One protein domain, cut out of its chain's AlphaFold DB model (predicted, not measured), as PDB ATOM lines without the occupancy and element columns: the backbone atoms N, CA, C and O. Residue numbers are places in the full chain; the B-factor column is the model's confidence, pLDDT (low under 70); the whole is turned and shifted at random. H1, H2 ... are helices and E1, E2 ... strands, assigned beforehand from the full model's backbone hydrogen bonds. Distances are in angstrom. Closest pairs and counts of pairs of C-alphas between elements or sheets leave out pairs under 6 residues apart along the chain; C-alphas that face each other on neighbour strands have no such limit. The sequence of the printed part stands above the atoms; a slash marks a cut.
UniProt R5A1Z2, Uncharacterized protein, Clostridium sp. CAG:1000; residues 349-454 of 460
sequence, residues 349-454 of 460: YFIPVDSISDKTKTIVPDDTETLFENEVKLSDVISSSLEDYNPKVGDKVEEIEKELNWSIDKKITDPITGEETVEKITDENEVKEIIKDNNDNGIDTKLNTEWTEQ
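This is residues 349 to 454 of the 460 residues of an uncharacterized protein of Clostridium sp. CAG:1000 (UniProt R5A1Z2). Two lobes set end to end make a rod, joined where E4 runs on into E5: one is a small curled sheet of E1, E4, E2 and E3 with short H1 beside it, the other a strongly twisted sheet of E6, E5 and E7 with H2 over one face. Residues 414 to 419 stick out at the tip of the hairpin E5 and E6. The printed part has 106 residues, with two named helices and seven named strands, in the order E1 E2 E3 H1 E4 E5 E6 H2 E7; the sheet E1 E4 E2 E3 is mixed, E6 E5 E7 antiparallel, the class mixed. The whole is extended, with a radius of gyration of the C-alphas of 22.1 A and spans of 62 by 30 by 23 A.

E1, residues 349 to 352, begins at C-alpha 349 (48.596, 27.746, -47.058). E2 is 361 to 364, E3 375 to 377, H1 378 to 384, E4 396 to 401, 16.6 A. E5 is 403 to 413, 31.1 A, E6 420 to 425, H2 428 to 440, 18.3 A. E7, 445 to 452, 21.7 A, ends at (39.150, 29.972, -39.571).

E1 and E4 are antiparallel, N 351 to O 398 2.9 A; E4 and E2 antiparallel, N 361 to O 397 2.8 A; E2 and E3 parallel, N 364 to O 376 2.9 A. H1 stands at the sheet's level, height 3.1 A. E5 is antiparallel to E7, N 407 to O 448 2.8 A, and to E6, N 410 to O 423 2.8 A. E6, H2, E7 form a split strand-helix-strand unit, E5 between its strands, with a right-handed crossover. H2's height is 9.6 A; its closest C-alpha pair with E5 is Val 431 and Ile 408, 6.8 A. In H1 and H2 every O i to N i+4 pair is within hydrogen-bond range.

The C-alphas of Glu 369 and Ile 416, the two farthest apart, are 68.2 A apart. The printed part has no cut; H1 to E4 is a long link. Residues 386 to 388 and 453 to 454 have pLDDT under 70.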
ATOM      1  N   TYR A 349      48.493  26.922 -45.858       79.88
ATOM      2  CA  TYR A 349      48.596  27.746 -47.058       79.88
ATOM      3  C   TYR A 349      49.660  28.827 -46.907       79.88
ATOM      4  O   TYR A 349      50.017  29.233 -45.804       79.88
ATOM      5  N   PHE A 350      50.181  29.291 -48.039       83.06
ATOM      6  CA  PHE A 350      51.238  30.293 -48.084       83.06
ATOM      7  C   PHE A 350      50.676  31.649 -48.504       83.06
ATOM      8  O   PHE A 350      50.089  31.763 -49.582       83.06
ATOM      9  N   ILE A 351      50.893  32.678 -47.683       82.75
ATOM     10  CA  ILE A 351      50.553  34.069 -48.009       82.75
ATOM     11  C   ILE A 351      51.826  34.823 -48.419       82.75
ATOM     12  O   ILE A 351      52.828  34.731 -47.708       82.75
ATOM     13  N   PRO A 352      51.824  35.592 -49.525       85.00
ATOM     14  CA  PRO A 352      52.950  36.452 -49.880       85.00
ATOM     15  C   PRO A 352      53.157  37.568 -48.848       85.00
ATOM     16  O   PRO A 352      52.202  38.227 -48.436       85.00
ATOM     17  N   VAL A 353      54.414  37.828 -48.475       84.94
ATOM     18  CA  VAL A 353      54.763  38.890 -47.517       84.94
ATOM     19  C   VAL A 353      55.823  39.848 -48.056       84.94
ATOM     20  O   VAL A 353      56.848  39.447 -48.609       84.94
ATOM     21  N   ASP A 354      55.596  41.143 -47.835       79.25
ATOM     22  CA  ASP A 354      56.521  42.205 -48.248       79.25
ATOM     23  C   ASP A 354      57.613  42.482 -47.195       79.25
ATOM     24  O   ASP A 354      58.728  42.904 -47.527       79.25
ATOM     25  N   SER A 355      57.320  42.238 -45.913       77.06
ATOM     26  CA  SER A 355      58.234  42.453 -44.784       77.06
ATOM     27  C   SER A 355      58.920  41.162 -44.342       77.06
ATOM     28  O   SER A 355      58.284  40.118 -44.269       77.06
ATOM     29  N   ILE A 356      60.211  41.241 -44.006       75.94
ATOM     30  CA  ILE A 356      60.965  40.106 -43.452       75.94
ATOM     31  C   ILE A 356      60.745  40.060 -41.941       75.94
ATOM     32  O   ILE A 356      61.094  41.016 -41.245       75.94
ATOM     33  N   SER A 357      60.220  38.943 -41.454       80.00
ATOM     34  CA  SER A 357      60.162  38.568 -40.043       80.00
ATOM     35  C   SER A 357      60.879  37.229 -39.832       80.00
ATOM     36  O   SER A 357      61.235  36.548 -40.796       80.00
ATOM     37  N   ASP A 358      61.057  36.818 -38.577       78.00
ATOM     38  CA  ASP A 358      61.593  35.486 -38.254       78.00
ATOM     39  C   ASP A 358      60.657  34.341 -38.703       78.00
ATOM     40  O   ASP A 358      61.067  33.185 -38.724       78.00
ATOM     41  N   LYS A 359      59.407  34.649 -39.084       78.19
ATOM     42  CA  LYS A 359      58.415  33.687 -39.593       78.19
ATOM     43  C   LYS A 359      58.372  33.614 -41.123       78.19
ATOM     44  O   LYS A 359      57.725  32.729 -41.679       78.19
ATOM     45  N   THR A 360      59.046  34.536 -41.807       87.38
ATOM     46  CA  THR A 360      59.048  34.612 -43.267       87.38
ATOM     47  C   THR A 360      59.933  33.524 -43.872       87.38
ATOM     48  O   THR A 360      61.130  33.455 -43.589       87.38
ATOM     49  N   LYS A 361      59.363  32.723 -44.773       89.44
ATOM     50  CA  LYS A 361      60.069  31.704 -45.554       89.44
ATOM     51  C   LYS A 361      60.402  32.214 -46.953       89.44
ATOM     52  O   LYS A 361      59.625  32.949 -47.561       89.44
ATOM     53  N   THR A 362      61.560  31.821 -47.474       91.88
ATOM     54  CA  THR A 362      61.975  32.088 -48.858       91.88
ATOM     55  C   THR A 362      61.730  30.855 -49.714       91.88
ATOM     56  O   THR A 362      62.131  29.751 -49.347       91.88
ATOM     57  N   ILE A 363      61.096  31.038 -50.870       92.94
ATOM     58  CA  ILE A 363      60.858  29.940 -51.809       92.94
ATOM     59  C   ILE A 363      62.156  29.600 -52.546       92.94
ATOM     60  O   ILE A 363      62.776  30.476 -53.157       92.94
ATOM     61  N   VAL A 364      62.547  28.327 -52.541       94.25
ATOM     62  CA  VAL A 364      63.757  27.825 -53.211       94.25
ATOM     63  C   VAL A 364      63.427  26.784 -54.292       94.25
ATOM     64  O   VAL A 364      62.316  26.251 -54.318       94.25
ATOM     65  N   PRO A 365      64.363  26.490 -55.217       94.38
ATOM     66  CA  PRO A 365      64.194  25.432 -56.211       94.38
ATOM     67  C   PRO A 365      64.011  24.035 -55.595       94.38
ATOM     68  O   PRO A 365      64.616  23.712 -54.571       94.38
ATOM     69  N   ASP A 366      63.235  23.175 -56.260       93.06
ATOM     70  CA  ASP A 366      62.901  21.831 -55.756       93.06
ATOM     71  C   ASP A 366      64.109  20.876 -55.674       93.06
ATOM     72  O   ASP A 366      64.095  19.926 -54.880       93.06
ATOM     73  N   ASP A 367      65.163  21.134 -56.459       92.44
ATOM     74  CA  ASP A 367      66.424  20.380 -56.498       92.44
ATOM     75  C   ASP A 367      67.372  20.697 -55.328       92.44
ATOM     76  O   ASP A 367      68.440  20.096 -55.212       92.44
ATOM     77  N   THR A 368      66.971  21.588 -54.420       90.75
ATOM     78  CA  THR A 368      67.727  21.887 -53.200       90.75
ATOM     79  C   THR A 368      67.754  20.661 -52.272       90.75
ATOM     80  O   THR A 368      66.719  20.231 -51.755       90.75
ATOM     81  N   GLU A 369      68.947  20.088 -52.061       83.31
ATOM     82  CA  GLU A 369      69.154  18.889 -51.224       83.31
ATOM     83  C   GLU A 369      69.051  19.176 -49.715       83.31
ATOM     84  O   GLU A 369      68.703  18.285 -48.940       83.31
ATOM     85  N   THR A 370      69.334  20.410 -49.285       88.19
ATOM     86  CA  THR A 370      69.306  20.823 -47.874       88.19
ATOM     87  C   THR A 370      68.561  22.141 -47.714       88.19
ATOM     88  O   THR A 370      69.017  23.152 -48.242       88.19
ATOM     89  N   LEU A 371      67.453  22.131 -46.971       86.31
ATOM     90  CA  LEU A 371      66.655  23.319 -46.654       86.31
ATOM     91  C   LEU A 371      67.012  23.856 -45.265       86.31
ATOM     92  O   LEU A 371      67.217  23.073 -44.332       86.31
ATOM     93  N   PHE A 372      67.053  25.181 -45.123       87.38
ATOM     94  CA  PHE A 372      67.082  25.844 -43.816       87.38
ATOM     95  C   PHE A 372      65.660  26.080 -43.273       87.38
ATOM     96  O   PHE A 372      64.682  26.007 -44.008       87.38
ATOM     97  N   GLU A 373      65.536  26.376 -41.974       82.00
ATOM     98  CA  GLU A 373      64.246  26.570 -41.278       82.00
ATOM     99  C   GLU A 373      63.354  27.655 -41.920       82.00
ATOM    100  O   GLU A 373      62.128  27.576 -41.870       82.00
ATOM    101  N   ASN A 374      63.970  28.640 -42.578       86.62
ATOM    102  CA  ASN A 374      63.314  29.744 -43.274       86.62
ATOM    103  C   ASN A 374      63.257  29.562 -44.805       86.62
ATOM    104  O   ASN A 374      63.114  30.547 -45.532       86.62
ATOM    105  N   GLU A 375      63.382  28.337 -45.312       90.81
ATOM    106  CA  GLU A 375      63.274  28.010 -46.736       90.81
ATOM    107  C   GLU A 375      62.202  26.941 -46.975       90.81
ATOM    108  O   GLU A 375      61.977  26.060 -46.147       90.81
ATOM    109  N   VAL A 376      61.529  27.015 -48.123       91.19
ATOM    110  CA  VAL A 376      60.502  26.046 -48.534       91.19
ATOM    111  C   VAL A 376      60.602  25.776 -50.032       91.19
ATOM    112  O   VAL A 376      60.934  26.678 -50.806       91.19
ATOM    113  N   LYS A 377      60.346  24.534 -50.459       92.31
ATOM    114  CA  LYS A 377      60.383  24.177 -51.882       92.31
ATOM    115  C   LYS A 377      59.220  24.799 -52.634       92.31
ATOM    116  O   LYS A 377      58.120  24.947 -52.104       92.31
ATOM    117  N   LEU A 378      59.463  25.119 -53.898       91.06
ATOM    118  CA  LEU A 378      58.445  25.662 -54.783       91.06
ATOM    119  C   LEU A 378      57.267  24.688 -54.956       91.06
ATOM    120  O   LEU A 378      56.122  25.132 -54.930       91.06
ATOM    121  N   SER A 379      57.529  23.380 -55.067       88.44
ATOM    122  CA  SER A 379      56.488  22.348 -55.158       88.44
ATOM    123  C   SER A 379      55.515  22.372 -53.982       88.44
ATOM    124  O   SER A 379      54.307  22.295 -54.195       88.44
ATOM    125  N   ASP A 380      56.045  22.519 -52.769       87.31
ATOM    126  CA  ASP A 380      55.274  22.436 -51.525       87.31
ATOM    127  C   ASP A 380      54.360  23.660 -51.391       87.31
ATOM    128  O   ASP A 380      53.191  23.554 -51.022       87.31
ATOM    129  N   VAL A 381      54.862  24.830 -51.797       87.69
ATOM    130  CA  VAL A 381      54.064  26.060 -51.845       87.69
ATOM    131  C   VAL A 381      52.940  25.956 -52.873       87.69
ATOM    132  O   VAL A 381      51.807  26.333 -52.578       87.69
ATOM    133  N   ILE A 382      53.236  25.426 -54.064       86.94
ATOM    134  CA  ILE A 382      52.249  25.265 -55.141       86.94
ATOM    135  C   ILE A 382      51.144  24.278 -54.741       86.94
ATOM    136  O   ILE A 382      49.983  24.517 -55.066       86.94
ATOM    137  N   SER A 383      51.469  23.179 -54.050       83.56
ATOM    138  CA  SER A 383      50.457  22.204 -53.617       83.56
ATOM    139  C   SER A 383      49.510  22.735 -52.540       83.56
ATOM    140  O   SER A 383      48.396  22.233 -52.424       83.56
ATOM    141  N   SER A 384      49.949  23.731 -51.768       78.38
ATOM    142  CA  SER A 384      49.277  24.189 -50.547       78.38
ATOM    143  C   SER A 384      48.621  25.577 -50.666       78.38
ATOM    144  O   SER A 384      47.878  25.986 -49.779       78.38
ATOM    145  N   SER A 385      48.856  26.344 -51.735       74.12
ATOM    146  CA  SER A 385      48.267  27.688 -51.899       74.12
ATOM    147  C   SER A 385      46.764  27.656 -52.237       74.12
ATOM    148  O   SER A 385      46.359  26.950 -53.158       74.12
ATOM    149  N   LEU A 386      45.947  28.463 -51.540       62.75
ATOM    150  CA  LEU A 386      44.475  28.505 -51.671       62.75
ATOM    151  C   LEU A 386      43.926  29.400 -52.807       62.75
ATOM    152  O   LEU A 386      42.761  29.253 -53.167       62.75
ATOM    153  N   GLU A 387      44.714  30.318 -53.377       64.06
ATOM    154  CA  GLU A 387      44.237  31.334 -54.341       64.06
ATOM    155  C   GLU A 387      45.260  31.623 -55.457       64.06
ATOM    156  O   GLU A 387      46.364  31.087 -55.415       64.06
ATOM    157  N   ASP A 388      44.885  32.486 -56.422       60.19
ATOM    158  CA  ASP A 388      45.558  32.983 -57.652       60.19
ATOM    159  C   ASP A 388      47.033  33.467 -57.527       60.19
ATOM    160  O   ASP A 388      47.582  34.136 -58.412       60.19
ATOM    161  N   TYR A 389      47.699  33.150 -56.426       76.00
ATOM    162  CA  TYR A 389      49.117  33.323 -56.206       76.00
ATOM    163  C   TYR A 389      49.935  32.408 -57.131       76.00
ATOM    164  O   TYR A 389      49.753  31.195 -57.175       76.00
ATOM    165  N   ASN A 390      50.872  33.002 -57.872       82.94
ATOM    166  CA  ASN A 390      51.808  32.282 -58.735       82.94
ATOM    167  C   ASN A 390      53.231  32.401 -58.159       82.94
ATOM    168  O   ASN A 390      53.969  33.298 -58.595       82.94
ATOM    169  N   PRO A 391      53.594  31.558 -57.169       85.50
ATOM    170  CA  PRO A 391      54.872  31.634 -56.469       85.50
ATOM    171  C   PRO A 391      56.057  31.460 -57.415       85.50
ATOM    172  O   PRO A 391      56.040  30.643 -58.340       85.50
ATOM    173  N   LYS A 392      57.133  32.196 -57.150       90.25
ATOM    174  CA  LYS A 392      58.421  32.065 -57.829       90.25
ATOM    175  C   LYS A 392      59.536  31.848 -56.822       90.25
ATOM    176  O   LYS A 392      59.477  32.286 -55.678       90.25
ATOM    177  N   VAL A 393      60.605  31.208 -57.290       92.25
ATOM    178  CA  VAL A 393      61.855  31.110 -56.531       92.25
ATOM    179  C   VAL A 393      62.322  32.513 -56.133       92.25
ATOM    180  O   VAL A 393      62.468  33.390 -56.987       92.25
ATOM    181  N   GLY A 394      62.582  32.697 -54.841       89.12
ATOM    182  CA  GLY A 394      62.971  33.961 -54.224       89.12
ATOM    183  C   GLY A 394      61.814  34.771 -53.635       89.12
ATOM    184  O   GLY A 394      62.092  35.743 -52.929       89.12
ATOM    185  N   ASP A 395      60.555  34.387 -53.880       91.06
ATOM    186  CA  ASP A 395      59.413  35.019 -53.218       91.06
ATOM    187  C   ASP A 395      59.447  34.731 -51.714       91.06
ATOM    188  O   ASP A 395      59.983  33.719 -51.250       91.06
ATOM    189  N   LYS A 396      58.878  35.662 -50.953       89.62
ATOM    190  CA  LYS A 396      58.751  35.557 -49.505       89.62
ATOM    191  C   LYS A 396      57.318  35.254 -49.151       89.62
ATOM    192  O   LYS A 396      56.406  35.949 -49.597       89.62
ATOM    193  N   VAL A 397      57.148  34.231 -48.333       87.88
ATOM    194  CA  VAL A 397      55.841  33.745 -47.919       87.88
ATOM    195  C   VAL A 397      55.818  33.481 -46.424       87.88
ATOM    196  O   VAL A 397      56.843  33.169 -45.822       87.88
ATOM    197  N   GLU A 398      54.642  33.583 -45.828       85.69
ATOM    198  CA  GLU A 398      54.363  33.038 -44.505       85.69
ATOM    199  C   GLU A 398      53.435  31.837 -44.655       85.69
ATOM    200  O   GLU A 398      52.459  31.877 -45.403       85.69
ATOM    201  N   GLU A 399      53.794  30.750 -43.982       83.62
ATOM    202  CA  GLU A 399      52.961  29.559 -43.873       83.62
ATOM    203  C   GLU A 399      51.933  29.789 -42.767       83.62
ATOM    204  O   GLU A 399      52.301  30.126 -41.638       83.62
ATOM    205  N   ILE A 400      50.654  29.631 -43.097       78.88
ATOM    206  CA  ILE A 400      49.547  29.795 -42.162       78.88
ATOM    207  C   ILE A 400      48.782  28.486 -42.067       78.88
ATOM    208  O   ILE A 400      48.290  27.952 -43.061       78.88
ATOM    209  N   GLU A 401      48.656  28.000 -40.842       79.81
ATOM    210  CA  GLU A 401      47.757  26.913 -40.483       79.81
ATOM    211  C   GLU A 401      46.416  27.516 -40.044       79.81
ATOM    212  O   GLU A 401      46.390  28.470 -39.258       79.81
ATOM    213  N   LYS A 402      45.289  27.005 -40.557       80.44
ATOM    214  CA  LYS A 402      43.967  27.392 -40.030       80.44
ATOM    215  C   LYS A 402      43.681  26.655 -38.725       80.44
ATOM    216  O   LYS A 402      44.137  25.531 -38.524       80.44
ATOM    217  N   GLU A 403      42.865  27.259 -37.868       81.75
ATOM    218  CA  GLU A 403      42.319  26.596 -36.680       81.75
ATOM    219  C   GLU A 403      40.919  26.055 -36.982       81.75
ATOM    220  O   GLU A 403      40.117  26.709 -37.660       81.75
ATOM    221  N   LEU A 404      40.644  24.840 -36.505       85.38
ATOM    222  CA  LEU A 404      39.334  24.213 -36.624       85.38
ATOM    223  C   LEU A 404      38.429  24.768 -35.526       85.38
ATOM    224  O   LEU A 404      38.708  24.563 -34.347       85.38
ATOM    225  N   ASN A 405      37.341  25.419 -35.920       86.06
ATOM    226  CA  ASN A 405      36.307  25.884 -35.007       86.06
ATOM    227  C   ASN A 405      35.040  25.050 -35.150       86.06
ATOM    228  O   ASN A 405      34.747  24.504 -36.216       86.06
ATOM    229  N   TRP A 406      34.254  25.017 -34.076       87.12
ATOM    230  CA  TRP A 406      32.978  24.318 -34.011       87.12
ATOM    231  C   TRP A 406      31.841  25.310 -33.778       87.12
ATOM    232  O   TRP A 406      32.007  26.321 -33.096       87.12
ATOM    233  N   SER A 407      30.669  25.007 -34.324       90.12
ATOM    234  CA  SER A 407      29.454  25.773 -34.069       90.12
ATOM    235  C   SER A 407      28.200  24.907 -34.149       90.12
ATOM    236  O   SER A 407      28.166  23.904 -34.859       90.12
ATOM    237  N   ILE A 408      27.153  25.305 -33.429       90.88
ATOM    238  CA  ILE A 408      25.798  24.760 -33.581       90.88
ATOM    239  C   ILE A 408      24.901  25.852 -34.157       90.88
ATOM    240  O   ILE A 408      24.873  26.972 -33.648       90.88
ATOM    241  N   ASP A 409      24.127  25.506 -35.180       88.31
ATOM    242  CA  ASP A 409      23.081  26.377 -35.711       88.31
ATOM    243  C   ASP A 409      21.836  26.310 -34.817       88.31
ATOM    244  O   ASP A 409      21.114  25.309 -34.786       88.31
ATOM    245  N   LYS A 410      21.555  27.395 -34.096       85.56
ATOM    246  CA  LYS A 410      20.379  27.540 -33.238       85.56
ATOM    247  C   LYS A 410      19.327  28.377 -33.947       85.56
ATOM    248  O   LYS A 410      19.562  29.526 -34.314       85.56
ATOM    249  N   LYS A 411      18.136  27.807 -34.130       83.62
ATOM    250  CA  LYS A 411      16.994  28.555 -34.662       83.62
ATOM    251  C   LYS A 411      16.417  29.471 -33.593       83.62
ATOM    252  O   LYS A 411      16.132  29.033 -32.480       83.62
ATOM    253  N   ILE A 412      16.192  30.720 -33.965       82.44
ATOM    254  CA  ILE A 412      15.588  31.739 -33.118       82.44
ATOM    255  C   ILE A 412      14.363  32.266 -33.836       82.44
ATOM    256  O   ILE A 412      14.435  32.682 -34.986       82.44
ATOM    257  N   THR A 413      13.230  32.248 -33.150       85.06
ATOM    258  CA  THR A 413      12.008  32.870 -33.649       85.06
ATOM    259  C   THR A 413      11.853  34.229 -32.990       85.06
ATOM    260  O   THR A 413      11.786  34.318 -31.760       85.06
ATOM    261  N   ASP A 414      11.772  35.290 -33.792       81.81
ATOM    262  CA  ASP A 414      11.435  36.617 -33.291       81.81
ATOM    263  C   ASP A 414      10.017  36.569 -32.679       81.81
ATOM    264  O   ASP A 414       9.046  36.236 -33.369       81.81
ATOM    265  N   PRO A 415       9.856  36.887 -31.384       77.12
ATOM    266  CA  PRO A 415       8.580  36.744 -30.685       77.12
ATOM    267  C   PRO A 415       7.509  37.753 -31.131       77.12
ATOM    268  O   PRO A 415       6.346  37.621 -30.748       77.12
ATOM    269  N   ILE A 416       7.885  38.779 -31.899       79.19
ATOM    270  CA  ILE A 416       7.013  39.853 -32.381       79.19
ATOM    271  C   ILE A 416       6.653  39.625 -33.850       79.19
ATOM    272  O   ILE A 416       5.484  39.756 -34.215       79.19
ATOM    273  N   THR A 417       7.639  39.316 -34.695       81.50
ATOM    274  CA  THR A 417       7.434  39.165 -36.147       81.50
ATOM    275  C   THR A 417       7.153  37.722 -36.563       81.50
ATOM    276  O   THR A 417       6.567  37.505 -37.623       81.50
ATOM    277  N   GLY A 418       7.522  36.741 -35.731       80.75
ATOM    278  CA  GLY A 418       7.473  35.317 -36.068       80.75
ATOM    279  C   GLY A 418       8.533  34.892 -37.089       80.75
ATOM    280  O   GLY A 418       8.448  33.786 -37.615       80.75
ATOM    281  N   GLU A 419       9.493  35.765 -37.406       84.62
ATOM    282  CA  GLU A 419      10.573  35.486 -38.352       84.62
ATOM    283  C   GLU A 419      11.594  34.532 -37.722       84.62
ATOM    284  O   GLU A 419      12.030  34.741 -36.589       84.62
ATOM    285  N   GLU A 420      11.952  33.466 -38.442       83.94
ATOM    286  CA  GLU A 420      12.999  32.534 -38.019       83.94
ATOM    287  C   GLU A 420      14.359  33.008 -38.534       83.94
ATOM    288  O   GLU A 420      14.565  33.158 -39.739       83.94
ATOM    289  N   THR A 421      15.306  33.194 -37.622       85.75
ATOM    290  CA  THR A 421      16.721  33.413 -37.922       85.75
ATOM    291  C   THR A 421      17.552  32.256 -37.379       85.75
ATOM    292  O   THR A 421      17.110  31.490 -36.520       85.75
ATOM    293  N   VAL A 422      18.757  32.086 -37.917       84.38
ATOM    294  CA  VAL A 422      19.723  31.098 -37.431       84.38
ATOM    295  C   VAL A 422      20.885  31.852 -36.803       84.38
ATOM    296  O   VAL A 422      21.500  32.694 -37.456       84.38
ATOM    297  N   GLU A 423      21.166  31.557 -35.540       89.31
ATOM    298  CA  GLU A 423      22.338  32.040 -34.820       89.31
ATOM    299  C   GLU A 423      23.359  30.904 -34.700       89.31
ATOM    300  O   GLU A 423      23.012  29.794 -34.297       89.31
ATOM    301  N   LYS A 424      24.619  31.179 -35.056       89.12
ATOM    302  CA  LYS A 424      25.732  30.250 -34.839       89.12
ATOM    303  C   LYS A 424      26.231  30.392 -33.406       89.12
ATOM    304  O   LYS A 424      26.745  31.446 -33.036       89.12
ATOM    305  N   ILE A 425      26.121  29.325 -32.627       91.12
ATOM    306  CA  ILE A 425      26.632  29.259 -31.257       91.12
ATOM    307  C   ILE A 425      28.010  28.607 -31.275       91.12
ATOM    308  O   ILE A 425      28.136  27.459 -31.695       91.12
ATOM    309  N   THR A 426      29.030  29.339 -30.824       88.31
ATOM    310  CA  THR A 426      30.431  28.879 -30.776       88.31
ATOM    311  C   THR A 426      31.001  28.831 -29.356       88.31
ATOM    312  O   THR A 426      32.114  28.350 -29.168       88.31
ATOM    313  N   ASP A 427      30.283  29.353 -28.353       89.62
ATOM    314  CA  ASP A 427      30.713  29.263 -26.954       89.62
ATOM    315  C   ASP A 427      30.634  27.812 -26.477       89.62
ATOM    316  O   ASP A 427      29.583  27.177 -26.549       89.62
ATOM    317  N   GLU A 428      31.749  27.289 -25.974       86.88
ATOM    318  CA  GLU A 428      31.868  25.884 -25.592       86.88
ATOM    319  C   GLU A 428      30.873  25.484 -24.490       86.88
ATOM    320  O   GLU A 428      30.304  24.393 -24.544       86.88
ATOM    321  N   ASN A 429      30.627  26.354 -23.504       88.44
ATOM    322  CA  ASN A 429      29.701  26.030 -22.418       88.44
ATOM    323  C   ASN A 429      28.257  26.017 -22.921       88.44
ATOM    324  O   ASN A 429      27.496  25.118 -22.564       88.44
ATOM    325  N   GLU A 430      27.883  26.977 -23.771       89.94
ATOM    326  CA  GLU A 430      26.555  26.986 -24.387       89.94
ATOM    327  C   GLU A 430      26.357  25.779 -25.318       89.94
ATOM    328  O   GLU A 430      25.312  25.132 -25.263       89.94
ATOM    329  N   VAL A 431      27.368  25.413 -26.115       89.12
ATOM    330  CA  VAL A 431      27.344  24.209 -26.963       89.12
ATOM    331  C   VAL A 431      27.120  22.948 -26.126       89.12
ATOM    332  O   VAL A 431      26.269  22.131 -26.478       89.12
ATOM    333  N   LYS A 432      27.827  22.795 -25.000       88.06
ATOM    334  CA  LYS A 432      27.660  21.644 -24.093       88.06
ATOM    335  C   LYS A 432      26.260  21.579 -23.488       88.06
ATOM    336  O   LYS A 432      25.658  20.508 -23.474       88.06
ATOM    337  N   GLU A 433      25.717  22.709 -23.043       88.94
ATOM    338  CA  GLU A 433      24.340  22.784 -22.535       88.94
ATOM    339  C   GLU A 433      23.317  22.389 -23.614       88.94
ATOM    340  O   GLU A 433      22.394  21.625 -23.333       88.94
ATOM    341  N   ILE A 434      23.511  22.830 -24.863       89.69
ATOM    342  CA  ILE A 434      22.647  22.446 -25.991       89.69
ATOM    343  C   ILE A 434      22.744  20.943 -26.279       89.69
ATOM    344  O   ILE A 434      21.717  20.286 -26.434       89.69
ATOM    345  N   ILE A 435      23.958  20.382 -26.336       90.19
ATOM    346  CA  ILE A 435      24.171  18.941 -26.555       90.19
ATOM    347  C   ILE A 435      23.469  18.133 -25.465       90.19
ATOM    348  O   ILE A 435      22.789  17.150 -25.760       90.19
ATOM    349  N   LYS A 436      23.607  18.555 -24.207       89.38
ATOM    350  CA  LYS A 436      22.966  17.917 -23.061       89.38
ATOM    351  C   LYS A 436      21.441  17.946 -23.159       89.38
ATOM    352  O   LYS A 436      20.816  16.899 -23.002       89.38
ATOM    353  N   ASP A 437      20.848  19.109 -23.431       89.38
ATOM    354  CA  ASP A 437      19.390  19.249 -23.549       89.38
ATOM    355  C   ASP A 437      18.838  18.441 -24.732       89.38
ATOM    356  O   ASP A 437      17.866  17.697 -24.592       89.38
ATOM    357  N   ASN A 438      19.502  18.498 -25.888       89.94
ATOM    358  CA  ASN A 438      19.137  17.675 -27.038       89.94
ATOM    359  C   ASN A 438      19.220  16.183 -26.703       89.94
ATOM    360  O   ASN A 438      18.310  15.432 -27.056       89.94
ATOM    361  N   ASN A 439      20.258  15.757 -25.978       86.12
ATOM    362  CA  ASN A 439      20.418  14.358 -25.613       86.12
ATOM    363  C   ASN A 439      19.314  13.870 -24.664       86.12
ATOM    364  O   ASN A 439      18.720  12.813 -24.882       86.12
ATOM    365  N   ASP A 440      18.970  14.679 -23.662       86.31
ATOM    366  CA  ASP A 440      17.865  14.395 -22.742       86.31
ATOM    367  C   ASP A 440      16.514  14.244 -23.457       86.31
ATOM    368  O   ASP A 440      15.636  13.515 -22.983       86.31
ATOM    369  N   ASN A 441      16.373  14.877 -24.621       85.31
ATOM    370  CA  ASN A 441      15.184  14.819 -25.462       85.31
ATOM    371  C   ASN A 441      15.297  13.821 -26.636       85.31
ATOM    372  O   ASN A 441      14.323  13.654 -27.375       85.31
ATOM    373  N   GLY A 442      16.432  13.130 -26.802       80.44
ATOM    374  CA  GLY A 442      16.661  12.183 -27.901       80.44
ATOM    375  C   GLY A 442      16.748  12.849 -29.279       80.44
ATOM    376  O   GLY A 442      16.227  12.303 -30.252       80.44
ATOM    377  N   ILE A 443      17.311  14.056 -29.345       86.19
ATOM    378  CA  ILE A 443      17.421  14.878 -30.552       86.19
ATOM    379  C   ILE A 443      18.851  14.802 -31.091       86.19
ATOM    380  O   ILE A 443      19.820  15.040 -30.365       86.19
ATOM    381  N   ASP A 444      18.978  14.526 -32.387       88.19
ATOM    382  CA  ASP A 444      20.270  14.531 -33.067       88.19
ATOM    383  C   ASP A 444      20.862  15.942 -33.095       88.19
ATOM    384  O   ASP A 444      20.191  16.919 -33.440       88.19
ATOM    385  N   THR A 445      22.144  16.050 -32.758       90.69
ATOM    386  CA  THR A 445      22.846  17.335 -32.727       90.69
ATOM    387  C   THR A 445      23.814  17.432 -33.893       90.69
ATOM    388  O   THR A 445      24.728  16.622 -34.024       90.69
ATOM    389  N   LYS A 446      23.636  18.448 -34.738       90.94
ATOM    390  CA  LYS A 446      24.575  18.766 -35.814       90.94
ATOM    391  C   LYS A 446      25.614  19.757 -35.299       90.94
ATOM    392  O   LYS A 446      25.259  20.873 -34.923       90.94
ATOM    393  N   LEU A 447      26.880  19.348 -35.303       91.31
ATOM    394  CA  LEU A 447      28.017  20.219 -35.045       91.31
ATOM    395  C   LEU A 447      28.672  20.577 -36.379       91.31
ATOM    396  O   LEU A 447      29.175  19.717 -37.105       91.31
ATOM    397  N   ASN A 448      28.646  21.856 -36.712       89.50
ATOM    398  CA  ASN A 448      29.330  22.383 -37.876       89.50
ATOM    399  C   ASN A 448      30.787  22.646 -37.512       89.50
ATOM    400  O   ASN A 448      31.083  23.189 -36.448       89.50
ATOM    401  N   THR A 449      31.682  22.281 -38.413       87.38
ATOM    402  CA  THR A 449      33.110  22.546 -38.313       87.38
ATOM    403  C   THR A 449      33.514  23.474 -39.443       87.38
ATOM    404  O   THR A 449      33.072  23.304 -40.578       87.38
ATOM    405  N   GLU A 450      34.301  24.493 -39.121       86.25
ATOM    406  CA  GLU A 450      34.803  25.455 -40.096       86.25
ATOM    407  C   GLU A 450      36.253  25.819 -39.782       86.25
ATOM    408  O   GLU A 450      36.635  26.012 -38.627       86.25
ATOM    409  N   TRP A 451      37.073  25.912 -40.827       84.19
ATOM    410  CA  TRP A 451      38.442  26.393 -40.703       84.19
ATOM    411  C   TRP A 451      38.453  27.916 -40.706       84.19
ATOM    412  O   TRP A 451      38.032  28.540 -41.683       84.19
ATOM    413  N   THR A 452      38.988  28.517 -39.648       78.00
ATOM    414  CA  THR A 452      39.150  29.972 -39.571       78.00
ATOM    415  C   THR A 452      40.612  30.373 -39.615       78.00
ATOM    416  O   THR A 452      41.501  29.671 -39.131       78.00
ATOM    417  N   GLU A 453      40.862  31.512 -40.252       68.38
ATOM    418  CA  GLU A 453      42.188  32.107 -40.312       68.38
ATOM    419  C   GLU A 453      42.436  32.847 -39.010       68.38
ATOM    420  O   GLU A 453      41.723  33.795 -38.667       68.38
ATOM    421  N   GLN A 454      43.455  32.422 -38.274       57.91
ATOM    422  CA  GLN A 454      43.895  33.186 -37.128       57.91
ATOM    423  C   GLN A 454      44.615  34.429 -37.664       57.91
ATOM    424  O   GLN A 454      45.736  34.352 -38.164       57.91
TER     425      GLN A 454